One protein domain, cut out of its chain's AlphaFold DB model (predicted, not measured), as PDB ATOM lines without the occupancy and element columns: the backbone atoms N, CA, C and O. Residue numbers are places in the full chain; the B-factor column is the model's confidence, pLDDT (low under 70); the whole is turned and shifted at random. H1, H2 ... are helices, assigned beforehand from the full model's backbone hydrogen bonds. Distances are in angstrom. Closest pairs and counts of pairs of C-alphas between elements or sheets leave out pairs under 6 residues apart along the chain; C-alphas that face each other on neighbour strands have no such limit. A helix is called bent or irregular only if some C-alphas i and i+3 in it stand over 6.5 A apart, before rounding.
ATOM      1  N   ASN A   2     322.527 246.777 184.510       33.03
ATOM      2  CA  ASN A   2     321.741 247.992 184.242       33.03
ATOM      3  C   ASN A   2     320.306 247.563 183.925       33.03
ATOM      4  O   ASN A   2     320.068 246.939 182.894       33.03
ATOM      5  N   LYS A   3     319.374 247.825 184.845       51.56
ATOM      6  CA  LYS A   3     317.953 247.508 184.678       51.56
ATOM      7  C   LYS A   3     317.279 248.702 184.007       51.56
ATOM      8  O   LYS A   3     316.627 249.517 184.646       51.56
ATOM      9  N   GLU A   4     317.538 248.848 182.716       49.31
ATOM     10  CA  GLU A   4     316.826 249.809 181.882       49.31
ATOM     11  C   GLU A   4     315.399 249.310 181.664       49.31
ATOM     12  O   GLU A   4     315.204 248.165 181.249       49.31
ATOM     13  N   ILE A   5     314.400 250.168 181.888       49.72
ATOM     14  CA  ILE A   5     313.071 249.906 181.337       49.72
ATOM     15  C   ILE A   5     313.227 249.955 179.820       49.72
ATOM     16  O   ILE A   5     313.365 251.040 179.252       49.72
ATOM     17  N   GLN A   6     313.231 248.801 179.157       48.19
ATOM     18  CA  GLN A   6     313.047 248.725 177.715       48.19
ATOM     19  C   GLN A   6     311.547 248.797 177.437       48.19
ATOM     20  O   GLN A   6     310.853 247.785 177.471       48.19
ATOM     21  N   LEU A   7     311.039 250.007 177.184       52.91
ATOM     22  CA  LEU A   7     309.734 250.167 176.559       52.91
ATOM     23  C   LEU A   7     309.832 249.558 175.155       52.91
ATOM     24  O   LEU A   7     310.477 250.116 174.267       52.91
ATOM     25  N   LEU A   8     309.234 248.381 174.969       48.94
ATOM     26  CA  LEU A   8     308.863 247.916 173.639       48.94
ATOM     27  C   LEU A   8     307.885 248.953 173.086       48.94
ATOM     28  O   LEU A   8     306.843 249.204 173.688       48.94
ATOM     29  N   LEU A   9     308.307 249.623 172.013       48.47
ATOM     30  CA  LEU A   9     307.586 250.720 171.381       48.47
ATOM     31  C   LEU A   9     306.118 250.337 171.166       48.47
ATOM     32  O   LEU A   9     305.808 249.309 170.569       48.47
ATOM     33  N   LEU A  10     305.260 251.193 171.705       53.12
ATOM     34  CA  LEU A  10     303.808 251.131 171.676       53.12
ATOM     35  C   LEU A  10     303.316 251.048 170.221       53.12
ATOM     36  O   LEU A  10     303.752 251.846 169.391       53.12
ATOM     37  N   ASP A  11     302.415 250.108 169.928       53.16
ATOM     38  CA  ASP A  11     301.809 249.919 168.601       53.16
ATOM     39  C   ASP A  11     301.288 251.247 168.012       53.16
ATOM     40  O   ASP A  11     300.677 252.059 168.721       53.16
ATOM     41  N   GLU A  12     301.467 251.451 166.699       54.31
ATOM     42  CA  GLU A  12     301.067 252.678 165.975       54.31
ATOM     43  C   GLU A  12     299.563 253.003 166.090       54.31
ATOM     44  O   GLU A  12     299.152 254.131 165.834       54.31
ATOM     45  N   VAL A  13     298.746 252.036 166.520       57.22
ATOM     46  CA  VAL A  13     297.275 252.094 166.528       57.22
ATOM     47  C   VAL A  13     296.685 252.662 167.836       57.22
ATOM     48  O   VAL A  13     295.488 252.924 167.902       57.22
ATOM     49  N   THR A  14     297.490 252.882 168.880       69.62
ATOM     50  CA  THR A  14     297.001 253.333 170.204       69.62
ATOM     51  C   THR A  14     297.015 254.859 170.372       69.62
ATOM     52  O   THR A  14     297.918 255.546 169.882       69.62
ATOM     53  N   THR A  15     296.019 255.402 171.083       81.00
ATOM     54  CA  THR A  15     295.938 256.842 171.404       81.00
ATOM     55  C   THR A  15     297.018 257.259 172.411       81.00
ATOM     56  O   THR A  15     297.504 256.434 173.185       81.00
ATOM     57  N   ASN A  16     297.396 258.545 172.450       81.25
ATOM     58  CA  ASN A  16     298.416 259.038 173.392       81.25
ATOM     59  C   ASN A  16     298.041 258.778 174.866       81.25
ATOM     60  O   ASN A  16     298.900 258.381 175.648       81.25
ATOM     61  N   ASN A  17     296.760 258.888 175.230       82.19
ATOM     62  CA  ASN A  17     296.296 258.602 176.594       82.19
ATOM     63  C   ASN A  17     296.451 257.120 176.969       82.19
ATOM     64  O   ASN A  17     296.886 256.795 178.071       82.19
ATOM     65  N   GLU A  18     296.139 256.200 176.051       81.50
ATOM     66  CA  GLU A  18     296.339 254.762 176.276       81.50
ATOM     67  C   GLU A  18     297.823 254.425 176.426       81.50
ATOM     68  O   GLU A  18     298.197 253.642 177.300       81.50
ATOM     69  N   LYS A  19     298.675 255.064 175.617       82.88
ATOM     70  CA  LYS A  19     300.132 254.948 175.706       82.88
ATOM     71  C   LYS A  19     300.656 255.407 177.068       82.88
ATOM     72  O   LYS A  19     301.442 254.690 177.685       82.88
ATOM     73  N   MET A  20     300.187 256.553 177.566       85.44
ATOM     74  CA  MET A  20     300.567 257.074 178.884       85.44
ATOM     75  C   MET A  20     300.110 256.170 180.032       85.44
ATOM     76  O   MET A  20     300.902 255.884 180.928       85.44
ATOM     77  N   ASN A  21     298.892 255.630 179.971       85.94
ATOM     78  CA  ASN A  21     298.414 254.669 180.970       85.94
ATOM     79  C   ASN A  21     299.273 253.398 181.003       85.94
ATOM     80  O   ASN A  21     299.617 252.913 182.079       85.94
ATOM     81  N   GLN A  22     299.682 252.883 179.840       83.56
ATOM     82  CA  GLN A  22     300.598 251.741 179.773       83.56
ATOM     83  C   GLN A  22     301.972 252.071 180.368       83.56
ATOM     84  O   GLN A  22     302.546 251.246 181.075       83.56
ATOM     85  N   ILE A  23     302.492 253.280 180.133       85.06
ATOM     86  CA  ILE A  23     303.741 253.744 180.751       85.06
ATOM     87  C   ILE A  23     303.606 253.783 182.278       85.06
ATOM     88  O   ILE A  23     304.502 253.299 182.970       85.06
ATOM     89  N   TYR A  24     302.499 254.302 182.813       88.56
ATOM     90  CA  TYR A  24     302.262 254.332 184.258       88.56
ATOM     91  C   TYR A  24     302.160 252.935 184.871       88.56
ATOM     92  O   TYR A  24     302.782 252.689 185.903       88.56
ATOM     93  N   GLU A  25     301.466 252.001 184.223       86.12
ATOM     94  CA  GLU A  25     301.412 250.606 184.676       86.12
ATOM     95  C   GLU A  25     302.796 249.944 184.658       86.12
ATOM     96  O   GLU A  25     303.171 249.249 185.600       86.12
ATOM     97  N   LEU A  26     303.613 250.209 183.634       83.31
ATOM     98  CA  LEU A  26     304.981 249.688 183.572       83.31
ATOM     99  C   LEU A  26     305.881 250.269 184.666       83.31
ATOM    100  O   LEU A  26     306.682 249.531 185.246       83.31
ATOM    101  N   LEU A  27     305.759 251.565 184.963       84.38
ATOM    102  CA  LEU A  27     306.483 252.197 186.068       84.38
ATOM    103  C   LEU A  27     306.064 251.592 187.410       84.38
ATOM    104  O   LEU A  27     306.930 251.241 188.210       84.38
ATOM    105  N   LYS A  28     304.760 251.394 187.617       86.56
ATOM    106  CA  LYS A  28     304.203 250.769 188.817       86.56
ATOM    107  C   LYS A  28     304.720 249.346 189.019       86.56
ATOM    108  O   LYS A  28     305.308 249.064 190.058       86.56
ATOM    109  N   ILE A  29     304.587 248.482 188.010       84.38
ATOM    110  CA  ILE A  29     305.088 247.097 188.060       84.38
ATOM    111  C   ILE A  29     306.595 247.084 188.341       84.38
ATOM    112  O   ILE A  29     307.081 246.281 189.134       84.38
ATOM    113  N   SER A  30     307.350 247.990 187.713       82.56
ATOM    114  CA  SER A  30     308.794 248.087 187.939       82.56
ATOM    115  C   SER A  30     309.131 248.497 189.376       82.56
ATOM    116  O   SER A  30     310.077 247.957 189.944       82.56
ATOM    117  N   SER A  31     308.356 249.413 189.965       82.88
ATOM    118  CA  SER A  31     308.488 249.824 191.369       82.88
ATOM    119  C   SER A  31     308.180 248.668 192.323       82.88
ATOM    120  O   SER A  31     308.994 248.370 193.192       82.88
ATOM    121  N   GLU A  32     307.071 247.952 192.115       84.75
ATOM    122  CA  GLU A  32     306.672 246.796 192.939       84.75
ATOM    123  C   GLU A  32     307.729 245.678 192.910       84.75
ATOM    124  O   GLU A  32     308.037 245.061 193.929       84.75
ATOM    125  N   ILE A  33     308.337 245.435 191.744       80.75
ATOM    126  CA  ILE A  33     309.437 244.472 191.605       80.75
ATOM    127  C   ILE A  33     310.663 244.912 192.420       80.75
ATOM    128  O   ILE A  33     311.333 244.064 193.011       80.75
ATOM    129  N   ILE A  34     310.989 246.209 192.440       76.38
ATOM    130  CA  ILE A  34     312.116 246.737 193.225       76.38
ATOM    131  C   ILE A  34     311.850 246.554 194.722       76.38
ATOM    132  O   ILE A  34     312.716 246.020 195.412       76.38
ATOM    133  N   GLU A  35     310.651 246.894 195.195       79.31
ATOM    134  CA  GLU A  35     310.250 246.724 196.599       79.31
ATOM    135  C   GLU A  35     310.371 245.258 197.051       79.31
ATOM    136  O   GLU A  35     310.965 244.968 198.088       79.31
ATOM    137  N   GLN A  36     309.929 244.303 196.224       81.06
ATOM    138  CA  GLN A  36     310.076 242.871 196.521       81.06
ATOM    139  C   GLN A  36     311.539 242.413 196.621       81.06
ATOM    140  O   GLN A  36     311.847 241.490 197.378       81.06
ATOM    141  N   PHE A  37     312.455 243.019 195.857       74.25
ATOM    142  CA  PHE A  37     313.883 242.721 195.978       74.25
ATOM    143  C   PHE A  37     314.475 243.284 197.277       74.25
ATOM    144  O   PHE A  37     315.301 242.612 197.901       74.25
ATOM    145  N   GLU A  38     314.041 244.474 197.700       72.75
ATOM    146  CA  GLU A  38     314.458 245.083 198.969       72.75
ATOM    147  C   GLU A  38     313.990 244.251 200.173       72.75
ATOM    148  O   GLU A  38     314.783 243.970 201.073       72.75
ATOM    149  N   GLU A  39     312.742 243.764 200.158       80.00
ATOM    150  CA  GLU A  39     312.191 242.880 201.200       80.00
ATOM    151  C   GLU A  39     312.980 241.570 201.357       80.00
ATOM    152  O   GLU A  39     313.048 240.996 202.445       80.00
ATOM    153  N   GLN A  40     313.621 241.102 200.282       79.81
ATOM    154  CA  GLN A  40     314.459 239.900 200.284       79.81
ATOM    155  C   GLN A  40     315.893 240.158 200.777       79.81
ATOM    156  O   GLN A  40     316.722 239.245 200.753       79.81
ATOM    157  N   GLY A  41     316.202 241.375 201.240       64.81
ATOM    158  CA  GLY A  41     317.513 241.736 201.782       64.81
ATOM    159  C   GLY A  41     318.620 241.793 200.728       64.81
ATOM    160  O   GLY A  41     319.802 241.731 201.065       64.81
ATOM    161  N   LEU A  42     318.256 241.886 199.448       67.12
ATOM    162  CA  LEU A  42     319.214 242.098 198.374       67.12
ATOM    163  C   LEU A  42     319.582 243.584 198.373       67.12
ATOM    164  O   LEU A  42     318.834 244.402 197.848       67.12
ATOM    165  N   GLU A  43     320.722 243.937 198.984       49.97
ATOM    166  CA  GLU A  43     321.247 245.311 198.962       49.97
ATOM    167  C   GLU A  43     321.340 245.808 197.513       49.97
ATOM    168  O   GLU A  43     322.157 245.340 196.708       49.97
ATOM    169  N   HIS A  44     320.468 246.749 197.161       53.47
ATOM    170  CA  HIS A  44     320.354 247.274 195.813       53.47
ATOM    171  C   HIS A  44     320.233 248.794 195.846       53.47
ATOM    172  O   HIS A  44     319.174 249.357 196.071       53.47
ATOM    173  N   ASP A  45     321.342 249.453 195.523       51.78
ATOM    174  CA  ASP A  45     321.479 250.901 195.315       51.78
ATOM    175  C   ASP A  45     320.804 251.362 193.989       51.78
ATOM    176  O   ASP A  45     321.332 252.197 193.254       51.78
ATOM    177  N   ASN A  46     319.668 250.765 193.600       59.78
ATOM    178  CA  ASN A  46     319.160 250.828 192.226       59.78
ATOM    179  C   ASN A  46     317.867 251.640 192.112       59.78
ATOM    180  O   ASN A  46     316.770 251.128 192.304       59.78
ATOM    181  N   LEU A  47     318.008 252.896 191.695       66.75
ATOM    182  CA  LEU A  47     316.895 253.694 191.192       66.75
ATOM    183  C   LEU A  47     316.373 253.139 189.864       66.75
ATOM    184  O   LEU A  47     317.154 252.715 189.006       66.75
ATOM    185  N   LEU A  48     315.060 253.225 189.655       75.31
ATOM    186  CA  LEU A  48     314.455 252.941 188.360       75.31
ATOM    187  C   LEU A  48     314.932 253.993 187.346       75.31
ATOM    188  O   LEU A  48     314.858 255.190 187.610       75.31
ATOM    189  N   ILE A  49     315.461 253.574 186.196       73.75
ATOM    190  CA  ILE A  49     315.984 254.492 185.175       73.75
ATOM    191  C   ILE A  49     315.192 254.327 183.880       73.75
ATOM    192  O   ILE A  49     315.182 253.255 183.267       73.75
ATOM    193  N   ILE A  50     314.591 255.424 183.410       76.94
ATOM    194  CA  ILE A  50     314.068 255.501 182.044       76.94
ATOM    195  C   ILE A  50     315.242 255.751 181.098       76.94
ATOM    196  O   ILE A  50     315.934 256.769 181.189       76.94
ATOM    197  N   HIS A  51     315.457 254.816 180.174       78.19
ATOM    198  CA  HIS A  51     316.471 254.941 179.135       78.19
ATOM    199  C   HIS A  51     316.170 256.133 178.207       78.19
ATOM    200  O   HIS A  51     315.015 256.394 177.871       78.19
ATOM    201  N   TYR A  52     317.203 256.840 177.733       77.69
ATOM    202  CA  TYR A  52     317.039 258.106 176.997       77.69
ATOM    203  C   TYR A  52     316.138 258.004 175.753       77.69
ATOM    204  O   TYR A  52     315.420 258.950 175.436       77.69
ATOM    205  N   ARG A  53     316.148 256.861 175.046       78.75
ATOM    206  CA  ARG A  53     315.263 256.637 173.884       78.75
ATOM    207  C   ARG A  53     313.796 256.651 174.294       78.75
ATOM    208  O   ARG A  53     312.986 257.289 173.639       78.75
ATOM    209  N   ASN A  54     313.493 256.015 175.416       80.56
ATOM    210  CA  ASN A  54     312.143 255.890 175.944       80.56
ATOM    211  C   ASN A  54     311.658 257.230 176.484       80.56
ATOM    212  O   ASN A  54     310.567 257.661 176.143       80.56
ATOM    213  N   ALA A  55     312.519 257.954 177.203       82.19
ATOM    214  CA  ALA A  55     312.212 259.307 177.655       82.19
ATOM    215  C   ALA A  55     311.907 260.262 176.485       82.19
ATOM    216  O   ALA A  55     311.025 261.107 176.592       82.19
ATOM    217  N   ARG A  56     312.605 260.120 175.348       82.50
ATOM    218  CA  ARG A  56     312.338 260.913 174.138       82.50
ATOM    219  C   ARG A  56     310.997 260.571 173.490       82.50
ATOM    220  O   ARG A  56     310.316 261.485 173.043       82.50
ATOM    221  N   GLU A  57     310.625 259.295 173.415       82.75
ATOM    222  CA  GLU A  57     309.324 258.909 172.852       82.75
ATOM    223  C   GLU A  57     308.161 259.313 173.763       82.75
ATOM    224  O   GLU A  57     307.154 259.795 173.257       82.75
ATOM    225  N   ILE A  58     308.329 259.220 175.088       85.75
ATOM    226  CA  ILE A  58     307.353 259.743 176.056       85.75
ATOM    227  C   ILE A  58     307.134 261.242 175.825       85.75
ATOM    228  O   ILE A  58     306.000 261.694 175.733       85.75
ATOM    229  N   LEU A  59     308.208 262.014 175.649       85.81
ATOM    230  CA  LEU A  59     308.094 263.461 175.464       85.81
ATOM    231  C   LEU A  59     307.365 263.861 174.168       85.81
ATOM    232  O   LEU A  59     306.788 264.937 174.107       85.81
ATOM    233  N   LYS A  60     307.363 263.006 173.134       85.38
ATOM    234  CA  LYS A  60     306.607 263.262 171.893       85.38
ATOM    235  C   LYS A  60     305.097 263.093 172.054       85.38
ATOM    236  O   LYS A  60     304.357 263.608 171.224       85.38
ATOM    237  N   ILE A  61     304.662 262.309 173.040       87.12
ATOM    238  CA  ILE A  61     303.243 262.015 173.282       87.12
ATOM    239  C   ILE A  61     302.673 262.785 174.478       87.12
ATOM    240  O   ILE A  61     301.460 262.776 174.652       87.12
ATOM    241  N   LEU A  62     303.536 263.408 175.285       87.69
ATOM    242  CA  LEU A  62     303.177 264.157 176.484       87.69
ATOM    243  C   LEU A  62     302.989 265.642 176.148       87.69
ATOM    244  O   LEU A  62     303.942 266.308 175.731       87.69
ATOM    245  N   ASP A  63     301.791 266.172 176.385       86.94
ATOM    246  CA  ASP A  63     301.531 267.606 176.275       86.94
ATOM    247  C   ASP A  63     302.086 268.355 177.499       86.94
ATOM    248  O   ASP A  63     302.229 267.796 178.589       86.94
ATOM    249  N   ARG A  64     302.405 269.651 177.350       87.00
ATOM    250  CA  ARG A  64     302.981 270.469 178.441       87.00
ATOM    251  C   ARG A  64     302.089 270.511 179.686       87.00
ATOM    252  O   ARG A  64     302.627 270.622 180.790       87.00
ATOM    253  N   SER A  65     300.769 270.420 179.516       86.75
ATOM    254  CA  SER A  65     299.794 270.358 180.614       86.75
ATOM    255  C   SER A  65     300.002 269.149 181.525       86.75
ATOM    256  O   SER A  65     299.732 269.234 182.718       86.75
ATOM    257  N   ASP A  66     300.543 268.056 180.987       88.38
ATOM    258  CA  ASP A  66     300.611 266.764 181.674       88.38
ATOM    259  C   ASP A  66     301.983 266.537 182.329       88.38
ATOM    260  O   ASP A  66     302.229 265.518 182.977       88.38
ATOM    261  N   TYR A  67     302.903 267.497 182.182       90.94
ATOM    262  CA  TYR A  67     304.272 267.407 182.698       90.94
ATOM    263  C   TYR A  67     304.304 267.251 184.215       90.94
ATOM    264  O   TYR A  67     305.106 266.471 184.728       90.94
ATOM    265  N   LEU A  68     303.438 267.975 184.928       88.56
ATOM    266  CA  LEU A  68     303.367 267.910 186.382       88.56
ATOM    267  C   LEU A  68     302.904 266.531 186.855       88.56
ATOM    268  O   LEU A  68     303.558 265.922 187.701       88.56
ATOM    269  N   GLU A  69     301.803 266.027 186.295       89.38
ATOM    270  CA  GLU A  69     301.251 264.718 186.652       89.38
ATOM    271  C   GLU A  69     302.258 263.605 186.360       89.38
ATOM    272  O   GLU A  69     302.544 262.772 187.225       89.38
ATOM    273  N   PHE A  70     302.870 263.643 185.176       89.75
ATOM    274  CA  PHE A  70     303.902 262.688 184.805       89.75
ATOM    275  C   PHE A  70     305.094 262.742 185.767       89.75
ATOM    276  O   PHE A  70     305.574 261.702 186.222       89.75
ATOM    277  N   TYR A  71     305.552 263.940 186.135       88.31
ATOM    278  CA  TYR A  71     306.655 264.107 187.077       88.31
ATOM    279  C   TYR A  71     306.326 263.562 188.471       88.31
ATOM    280  O   TYR A  71     307.150 262.859 189.058       88.31
ATOM    281  N   ILE A  72     305.114 263.802 188.976       87.12
ATOM    282  CA  ILE A  72     304.639 263.227 190.243       87.12
ATOM    283  C   ILE A  72     304.675 261.698 190.179       87.12
ATOM    284  O   ILE A  72     305.191 261.066 191.100       87.12
ATOM    285  N   LYS A  73     304.219 261.097 189.074       87.56
ATOM    286  CA  LYS A  73     304.256 259.641 188.879       87.56
ATOM    287  C   LYS A  73     305.682 259.092 188.866       87.56
ATOM    288  O   LYS A  73     305.934 258.039 189.447       87.56
ATOM    289  N   LEU A  74     306.642 259.809 188.278       85.94
ATOM    290  CA  LEU A  74     308.056 259.417 188.345       85.94
ATOM    291  C   LEU A  74     308.579 259.383 189.787       85.94
ATOM    292  O   LEU A  74     309.304 258.454 190.146       85.94
ATOM    293  N   LEU A  75     308.214 260.373 190.607       81.94
ATOM    294  CA  LEU A  75     308.606 260.430 192.018       81.94
ATOM    295  C   LEU A  75     307.916 259.338 192.853       81.94
ATOM    296  O   LEU A  75     308.557 258.715 193.708       81.94
ATOM    297  N   GLU A  76     306.629 259.091 192.593       82.94
ATOM    298  CA  GLU A  76     305.827 258.039 193.225       82.94
ATOM    299  C   GLU A  76     306.486 256.669 193.008       82.94
ATOM    300  O   GLU A  76     306.834 255.994 193.978       82.94
ATOM    301  N   PHE A  77     306.791 256.330 191.751       82.06
ATOM    302  CA  PHE A  77     307.325 255.025 191.341       82.06
ATOM    303  C   PHE A  77     308.849 254.869 191.437       82.06
ATOM    304  O   PHE A  77     309.425 253.973 190.822       82.06
ATOM    305  N   GLY A  78     309.553 255.739 192.166       74.50
ATOM    306  CA  GLY A  78     310.977 255.489 192.415       74.50
ATOM    307  C   GLY A  78     311.912 255.777 191.238       74.50
ATOM    308  O   GLY A  78     313.049 255.298 191.238       74.50
ATOM    309  N   CYS A  79     311.471 256.532 190.229       77.38
ATOM    310  CA  CYS A  79     312.273 256.788 189.041       77.38
ATOM    311  C   CYS A  79     313.322 257.878 189.281       77.38
ATOM    312  O   CYS A  79     313.015 259.003 189.676       77.38
ATOM    313  N   SER A  80     314.581 257.572 188.957       72.25
ATOM    314  CA  SER A  80     315.639 258.570 188.859       72.25
ATOM    315  C   SER A  80     315.237 259.621 187.836       72.25
ATOM    316  O   SER A  80     315.071 259.336 186.650       72.25
ATOM    317  N   THR A  81     315.118 260.860 188.297       65.19
ATOM    318  CA  THR A  81     314.839 261.994 187.414       65.19
ATOM    319  C   THR A  81     316.117 262.554 186.782       65.19
ATOM    320  O   THR A  81     316.052 263.436 185.931       65.19
ATOM    321  N   ALA A  82     317.291 262.041 187.168       60.78
ATOM    322  CA  ALA A  82     318.600 262.517 186.721       60.78
ATOM    323  C   ALA A  82     319.117 261.835 185.437       60.78
ATOM    324  O   ALA A  82     320.222 262.140 184.993       60.78
ATOM    325  N   SER A  83     318.362 260.901 184.851       60.16
ATOM    326  CA  SER A  83     318.907 259.906 183.920       60.16
ATOM    327  C   SER A  83     318.925 260.282 182.432       60.16
ATOM    328  O   SER A  83     319.607 259.602 181.663       60.16
ATOM    329  N   SER A  84     318.199 261.313 181.976       70.19
ATOM    330  CA  SER A  84     318.162 261.652 180.542       70.19
ATOM    331  C   SER A  84     317.832 263.116 180.238       70.19
ATOM    332  O   SER A  84     317.079 263.761 180.963       70.19
ATOM    333  N   ASN A  85     318.347 263.619 179.108       73.69
ATOM    334  CA  ASN A  85     318.080 264.981 178.630       73.69
ATOM    335  C   ASN A  85     316.581 265.272 178.448       73.69
ATOM    336  O   ASN A  85     316.148 266.362 178.792       73.69
ATOM    337  N   SER A  86     315.778 264.303 178.005       77.81
ATOM    338  CA  SER A  86     314.332 264.502 177.830       77.81
ATOM    339  C   SER A  86     313.603 264.717 179.163       77.81
ATOM    340  O   SER A  86     312.693 265.531 179.251       77.81
ATOM    341  N   ILE A  87     314.035 264.045 180.239       81.19
ATOM    342  CA  ILE A  87     313.513 264.324 181.589       81.19
ATOM    343  C   ILE A  87     314.031 265.680 182.098       81.19
ATOM    344  O   ILE A  87     313.334 266.363 182.846       81.19
ATOM    345  N   ASN A  88     315.217 266.130 181.665       80.25
ATOM    346  CA  ASN A  88     315.698 267.484 181.968       80.25
ATOM    347  C   ASN A  88     314.781 268.564 181.385       80.25
ATOM    348  O   ASN A  88     314.605 269.581 182.046       80.25
ATOM    349  N   GLU A  89     314.191 268.347 180.208       82.94
ATOM    350  CA  GLU A  89     313.245 269.290 179.594       82.94
ATOM    351  C   GLU A  89     311.987 269.458 180.452       82.94
ATOM    352  O   GLU A  89     311.632 270.586 180.792       82.94
ATOM    353  N   ILE A  90     311.385 268.353 180.911       86.69
ATOM    354  CA  ILE A  90     310.237 268.386 181.836       86.69
ATOM    355  C   ILE A  90     310.616 269.121 183.125       86.69
ATOM    356  O   ILE A  90     309.919 270.035 183.554       86.69
ATOM    357  N   ARG A  91     311.764 268.786 183.725       83.00
ATOM    358  CA  ARG A  91     312.229 269.430 184.964       83.00
ATOM    359  C   ARG A  91     312.469 270.923 184.800       83.00
ATOM    360  O   ARG A  91     312.098 271.694 185.675       83.00
ATOM    361  N   HIS A  92     313.093 271.323 183.696       84.12
ATOM    362  CA  HIS A  92     313.324 272.727 183.385       84.12
ATOM    363  C   HIS A  92     311.998 273.471 183.213       84.12
ATOM    364  O   HIS A  92     311.858 274.596 183.684       84.12
ATOM    365  N   ALA A  93     311.018 272.840 182.566       84.94
ATOM    366  CA  ALA A  93     309.697 273.415 182.381       84.94
ATOM    367  C   ALA A  93     308.940 273.586 183.709       84.94
ATOM    368  O   ALA A  93     308.323 274.627 183.899       84.94
ATOM    369  N   LEU A  94     309.031 272.621 184.634       87.00
ATOM    370  CA  LEU A  94     308.405 272.705 185.961       87.00
ATOM    371  C   LEU A  94     309.112 273.708 186.885       87.00
ATOM    372  O   LEU A  94     308.457 274.447 187.611       87.00
ATOM    373  N   SER A  95     310.446 273.789 186.840       82.06
ATOM    374  CA  SER A  95     311.206 274.710 187.700       82.06
ATOM    375  C   SER A  95     310.991 276.193 187.367       82.06
ATOM    376  O   SER A  95     311.194 277.048 188.237       82.06
ATOM    377  N   HIS A  96     310.552 276.478 186.135       82.56
ATOM    378  CA  HIS A  96     310.156 277.799 185.632       82.56
ATOM    379  C   HIS A  96     308.644 277.906 185.374       82.56
ATOM    380  O   HIS A  96     308.200 278.863 184.746       82.56
ATOM    381  N   GLY A  97     307.878 276.903 185.799       85.19
ATOM    382  CA  GLY A  97     306.446 276.802 185.558       85.19
ATOM    383  C   GLY A  97     305.608 277.612 186.541       85.19
ATOM    384  O   GLY A  97     306.112 278.500 187.234       85.19
ATOM    385  N   GLU A  98     304.328 277.269 186.629       84.06
ATOM    386  CA  GLU A  98     303.388 277.869 187.582       84.06
ATOM    387  C   GLU A  98     303.821 277.619 189.045       84.06
ATOM    388  O   GLU A  98     304.532 276.647 189.319       84.06
ATOM    389  N   PRO A  99     303.390 278.434 190.030       84.00
ATOM    390  CA  PRO A  99     303.838 278.307 191.423       84.00
ATOM    391  C   PRO A  99     303.700 276.895 192.011       84.00
ATOM    392  O   PRO A  99     304.627 276.394 192.642       84.00
ATOM    393  N   HIS A 100     302.588 276.214 191.734       84.12
ATOM    394  CA  HIS A 100     302.343 274.848 192.200       84.12
ATOM    395  C   HIS A 100     303.269 273.811 191.529       84.12
ATOM    396  O   HIS A 100     303.658 272.828 192.159       84.12
ATOM    397  N   GLU A 101     303.678 274.032 190.275       85.81
ATOM    398  CA  GLU A 101     304.671 273.188 189.596       85.81
ATOM    399  C   GLU A 101     306.053 273.354 190.235       85.81
ATOM    400  O   GLU A 101     306.757 272.368 190.479       85.81
ATOM    401  N   GLN A 102     306.417 274.597 190.569       86.00
ATOM    402  CA  GLN A 102     307.663 274.901 191.270       86.00
ATOM    403  C   GLN A 102     307.681 274.283 192.672       86.00
ATOM    404  O   GLN A 102     308.694 273.715 193.067       86.00
ATOM    405  N   GLU A 103     306.569 274.336 193.408       86.69
ATOM    406  CA  GLU A 103     306.445 273.732 194.740       86.69
ATOM    407  C   GLU A 103     306.667 272.215 194.720       86.69
ATOM    408  O   GLU A 103     307.374 271.684 195.581       86.69
ATOM    409  N   VAL A 104     306.116 271.515 193.724       85.88
ATOM    410  CA  VAL A 104     306.344 270.073 193.542       85.88
ATOM    411  C   VAL A 104     307.800 269.800 193.170       85.88
ATOM    412  O   VAL A 104     308.436 268.939 193.780       85.88
ATOM    413  N   PHE A 105     308.363 270.560 192.225       86.31
ATOM    414  CA  PHE A 105     309.775 270.441 191.853       86.31
ATOM    415  C   PHE A 105     310.724 270.744 193.025       86.31
ATOM    416  O   PHE A 105     311.817 270.194 193.109       86.31
ATOM    417  N   GLU A 106     310.347 271.600 193.960       87.06
ATOM    418  CA  GLU A 106     311.201 271.966 195.089       87.06
ATOM    419  C   GLU A 106     310.967 271.096 196.321       87.06
ATOM    420  O   GLU A 106     311.637 271.288 197.335       87.06
ATOM    421  N   PHE A 107     310.033 270.138 196.262       84.81
ATOM    422  CA  PHE A 107     309.569 269.415 197.445       84.81
ATOM    423  C   PHE A 107     309.137 270.387 198.565       84.81
ATOM    424  O   PHE A 107     309.368 270.141 199.750       84.81
ATOM    425  N   ALA A 108     308.495 271.506 198.208       81.88
ATOM    426  CA  ALA A 108     308.099 272.555 199.151       81.88
ATOM    427  C   ALA A 108     307.157 272.037 200.254       81.88
ATOM    428  O   ALA A 108     307.134 272.578 201.359       81.88
ATOM    429  N   ALA A 109     306.448 270.931 199.997       79.69
ATOM    430  CA  ALA A 109     305.649 270.216 200.986       79.69
ATOM    431  C   ALA A 109     306.436 269.843 202.256       79.69
ATOM    432  O   ALA A 109     305.866 269.860 203.344       79.69
ATOM    433  N   ILE A 110     307.745 269.575 202.158       80.12
ATOM    434  CA  ILE A 110     308.581 269.264 203.329       80.12
ATOM    435  C   ILE A 110     308.652 270.459 204.294       80.12
ATOM    436  O   ILE A 110     308.748 270.274 205.504       80.12
ATOM    437  N   PHE A 111     308.591 271.677 203.759       73.62
ATOM    438  CA  PHE A 111     308.632 272.910 204.540       73.62
ATOM    439  C   PHE A 111     307.266 273.266 205.148       73.62
ATOM    440  O   PHE A 111     307.203 273.895 206.201       73.62
ATOM    441  N   THR A 112     306.164 272.877 204.498       71.31
ATOM    442  CA  THR A 112     304.804 273.320 204.855       71.31
ATOM    443  C   THR A 112     303.975 272.291 205.628       71.31
ATOM    444  O   THR A 112     302.985 272.666 206.259       71.31
ATOM    445  N   HIS A 113     304.343 271.006 205.603       74.06
ATOM    446  CA  HIS A 113     303.583 269.938 206.259       74.06
ATOM    447  C   HIS A 113     304.040 269.698 207.704       74.06
ATOM    448  O   HIS A 113     305.230 269.664 208.003       74.06
ATOM    449  N   ALA A 114     303.077 269.482 208.607       61.22
ATOM    450  CA  ALA A 114     303.338 269.259 210.034       61.22
ATOM    451  C   ALA A 114     303.592 267.784 210.404       61.22
ATOM    452  O   ALA A 114     304.113 267.506 211.485       61.22
ATOM    453  N   ASP A 115     303.206 266.836 209.544       83.50
ATOM    454  CA  ASP A 115     303.356 265.410 209.829       83.50
ATOM    455  C   ASP A 115     304.802 264.934 209.626       83.50
ATOM    456  O   ASP A 115     305.365 265.018 208.532       83.50
ATOM    457  N   LYS A 116     305.397 264.400 210.696       81.25
ATOM    458  CA  LYS A 116     306.804 263.991 210.716       81.25
ATOM    459  C   LYS A 116     307.081 262.804 209.792       81.25
ATOM    460  O   LYS A 116     308.144 262.761 209.180       81.25
ATOM    461  N   GLU A 117     306.149 261.860 209.676       82.75
ATOM    462  CA  GLU A 117     306.330 260.661 208.850       82.75
ATOM    463  C   GLU A 117     306.374 261.016 207.358       82.75
ATOM    464  O   GLU A 117     307.289 260.602 206.641       82.75
ATOM    465  N   THR A 118     305.452 261.874 206.918       79.12
ATOM    466  CA  THR A 118     305.411 262.421 205.557       79.12
ATOM    467  C   THR A 118     306.663 263.237 205.249       79.12
ATOM    468  O   THR A 118     307.276 263.061 204.196       79.12
ATOM    469  N   VAL A 119     307.090 264.094 206.183       80.19
ATOM    470  CA  VAL A 119     308.338 264.860 206.058       80.19
ATOM    471  C   VAL A 119     309.524 263.913 205.880       80.19
ATOM    472  O   VAL A 119     310.256 264.042 204.903       80.19
ATOM    473  N   ASP A 120     309.699 262.916 206.748       82.00
ATOM    474  CA  ASP A 120     310.820 261.972 206.675       82.00
ATOM    475  C   ASP A 120     310.778 261.094 205.407       82.00
ATOM    476  O   ASP A 120     311.824 260.714 204.867       82.00
ATOM    477  N   PHE A 121     309.589 260.773 204.895       81.62
ATOM    478  CA  PHE A 121     309.413 260.107 203.602       81.62
ATOM    479  C   PHE A 121     309.877 260.992 202.437       81.62
ATOM    480  O   PHE A 121     310.720 260.575 201.636       81.62
ATOM    481  N   LEU A 122     309.392 262.232 202.368       82.06
ATOM    482  CA  LEU A 122     309.754 263.181 201.316       82.06
ATOM    483  C   LEU A 122     311.241 263.560 201.368       82.06
ATOM    484  O   LEU A 122     311.883 263.647 200.324       82.06
ATOM    485  N   LYS A 123     311.820 263.701 202.570       84.12
ATOM    486  CA  LYS A 123     313.264 263.914 202.771       84.12
ATOM    487  C   LYS A 123     314.087 262.799 202.132       84.12
ATOM    488  O   LYS A 123     315.027 263.077 201.389       84.12
ATOM    489  N   ARG A 124     313.720 261.540 202.399       83.12
ATOM    490  CA  ARG A 124     314.377 260.372 201.795       83.12
ATOM    491  C   ARG A 124     314.250 260.411 200.277       83.12
ATOM    492  O   ARG A 124     315.259 260.321 199.591       83.12
ATOM    493  N   LYS A 125     313.045 260.638 199.749       82.12
ATOM    494  CA  LYS A 125     312.792 260.711 198.299       82.12
ATOM    495  C   LYS A 125     313.609 261.823 197.625       82.12
ATOM    496  O   LYS A 125     314.251 261.561 196.610       82.12
ATOM    497  N   MET A 126     313.683 263.017 198.217       86.25
ATOM    498  CA  MET A 126     314.512 264.117 197.710       86.25
ATOM    499  C   MET A 126     315.998 263.732 197.667       86.25
ATOM    500  O   MET A 126     316.635 263.870 196.626       86.25
ATOM    501  N   LEU A 127     316.552 263.195 198.759       86.56
ATOM    502  CA  LEU A 127     317.965 262.798 198.817       86.56
ATOM    503  C   LEU A 127     318.301 261.633 197.881       86.56
ATOM    504  O   LEU A 127     319.432 261.560 197.400       86.56
ATOM    505  N   THR A 128     317.351 260.745 197.591       80.81
ATOM    506  CA  THR A 128     317.564 259.640 196.650       80.81
ATOM    507  C   THR A 128     317.458 260.115 195.199       80.81
ATOM    508  O   THR A 128     318.351 259.835 194.402       80.81
ATOM    509  N   PHE A 129     316.416 260.870 194.835       78.19
ATOM    510  CA  PHE A 129     316.141 261.214 193.433       78.19
ATOM    511  C   PHE A 129     316.888 262.433 192.913       78.19
ATOM    512  O   PHE A 129     317.107 262.532 191.703       78.19
TER     513      PHE A 129
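This is residues 2 to 129 of the 567 residues of an uncharacterized protein of Wickerhamomyces anomalus (strain ATCC 58044 / CBS 1984 / NCYC 433 / NRRL Y-366-8) (UniProt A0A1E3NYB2). This is a flat body of crossed helices, in which the long helix H1 runs beside H3, close to it and nearly in line with its direction, while H4 crosses H3 almost at a right angle and also packs on H2 and H5. H7 folds back on the short helix H6 at one end of the longest axis, and the loop around Val 13 lies at the other end. Residues 36 to 41, of which 36 to 39 belong to H1, stick out, as do residues 112 to 117. The printed part has 128 residues with seven named helices, H1 to H7 in chain order, and no named strand; its class is all helix. It is compact, with a radius of gyration of the C-alphas of 15.3 A and spans of 47 by 41 by 23 A.

Residues 2 to 15 hold no named element. H1, residues 16 to 39, begins at C-alpha 16 (298.416, 259.038, 173.392) and is 35.0 A long from first to last C-alpha. H2 is residues 52 to 61, 14.8 A. H3, residues 64 to 76, is 19.5 A long and irregular: C-alphas 65 and 68 are 7.2 A apart. H4 is residues 85 to 95, 15.0 A, with C-alpha 85 at (318.080, 264.981, 178.630). H5 is residues 99 to 105 and H6 residues 109 to 112. H7, residues 116 to 129, is 19.8 A long and ends at C-alpha 129 (316.141, 261.214, 193.433).

The hub is H4, which touches three helices. With H5 it forms a helical hairpin at a steep tilt of 42 degrees; their closest C-alphas, those of Ser 95 and Gln 102, are 5.0 A apart. H4 touches residues 67 to 71 of H3, about perpendicular at 77 degrees, closest at the C-alphas of Tyr 67 and Ile 90, 6.1 A. It touches H2 at a steep tilt of 54 degrees, closest at the C-alphas of Arg 56 and Ser 86, 5.5 A. H1 and H2, a helical hairpin, only just touch, with 3 pairs of C-alphas within 8 A; the closest are those of Asn 16 and Ile 61, 5.7 A. H1 and H3 are close but not clearly touching, at a shallow tilt of 15 degrees, the same way; their closest C-alphas, those of Tyr 24 and Lys 73, are 7.3 A apart. H6 touches residues 118 to 123 of H7, closest at the C-alphas of Ile 110 and Val 119, 5.2 A. H1 and H7 are apart. Residues 4 to 5 pair with residues 49 to 50, parallel. Every O i to N i+4 pair is within hydrogen-bond range in H1, H5 and H7; the counts are 5 of 6 in H2, 7 of 9 in H3 and 6 of 7 in H4, and H6 is too short for such a pair.

The two C-alphas farthest apart, those of Val 13 and Ala 114, are 47.2 A apart. The printed part has no cut. The link from H1 to H2, 12 residues, is long. Mean pLDDT of the printed part is 77.4, with residues 2 to 14, 41 to 47, 81 to 83 and 114 under 70.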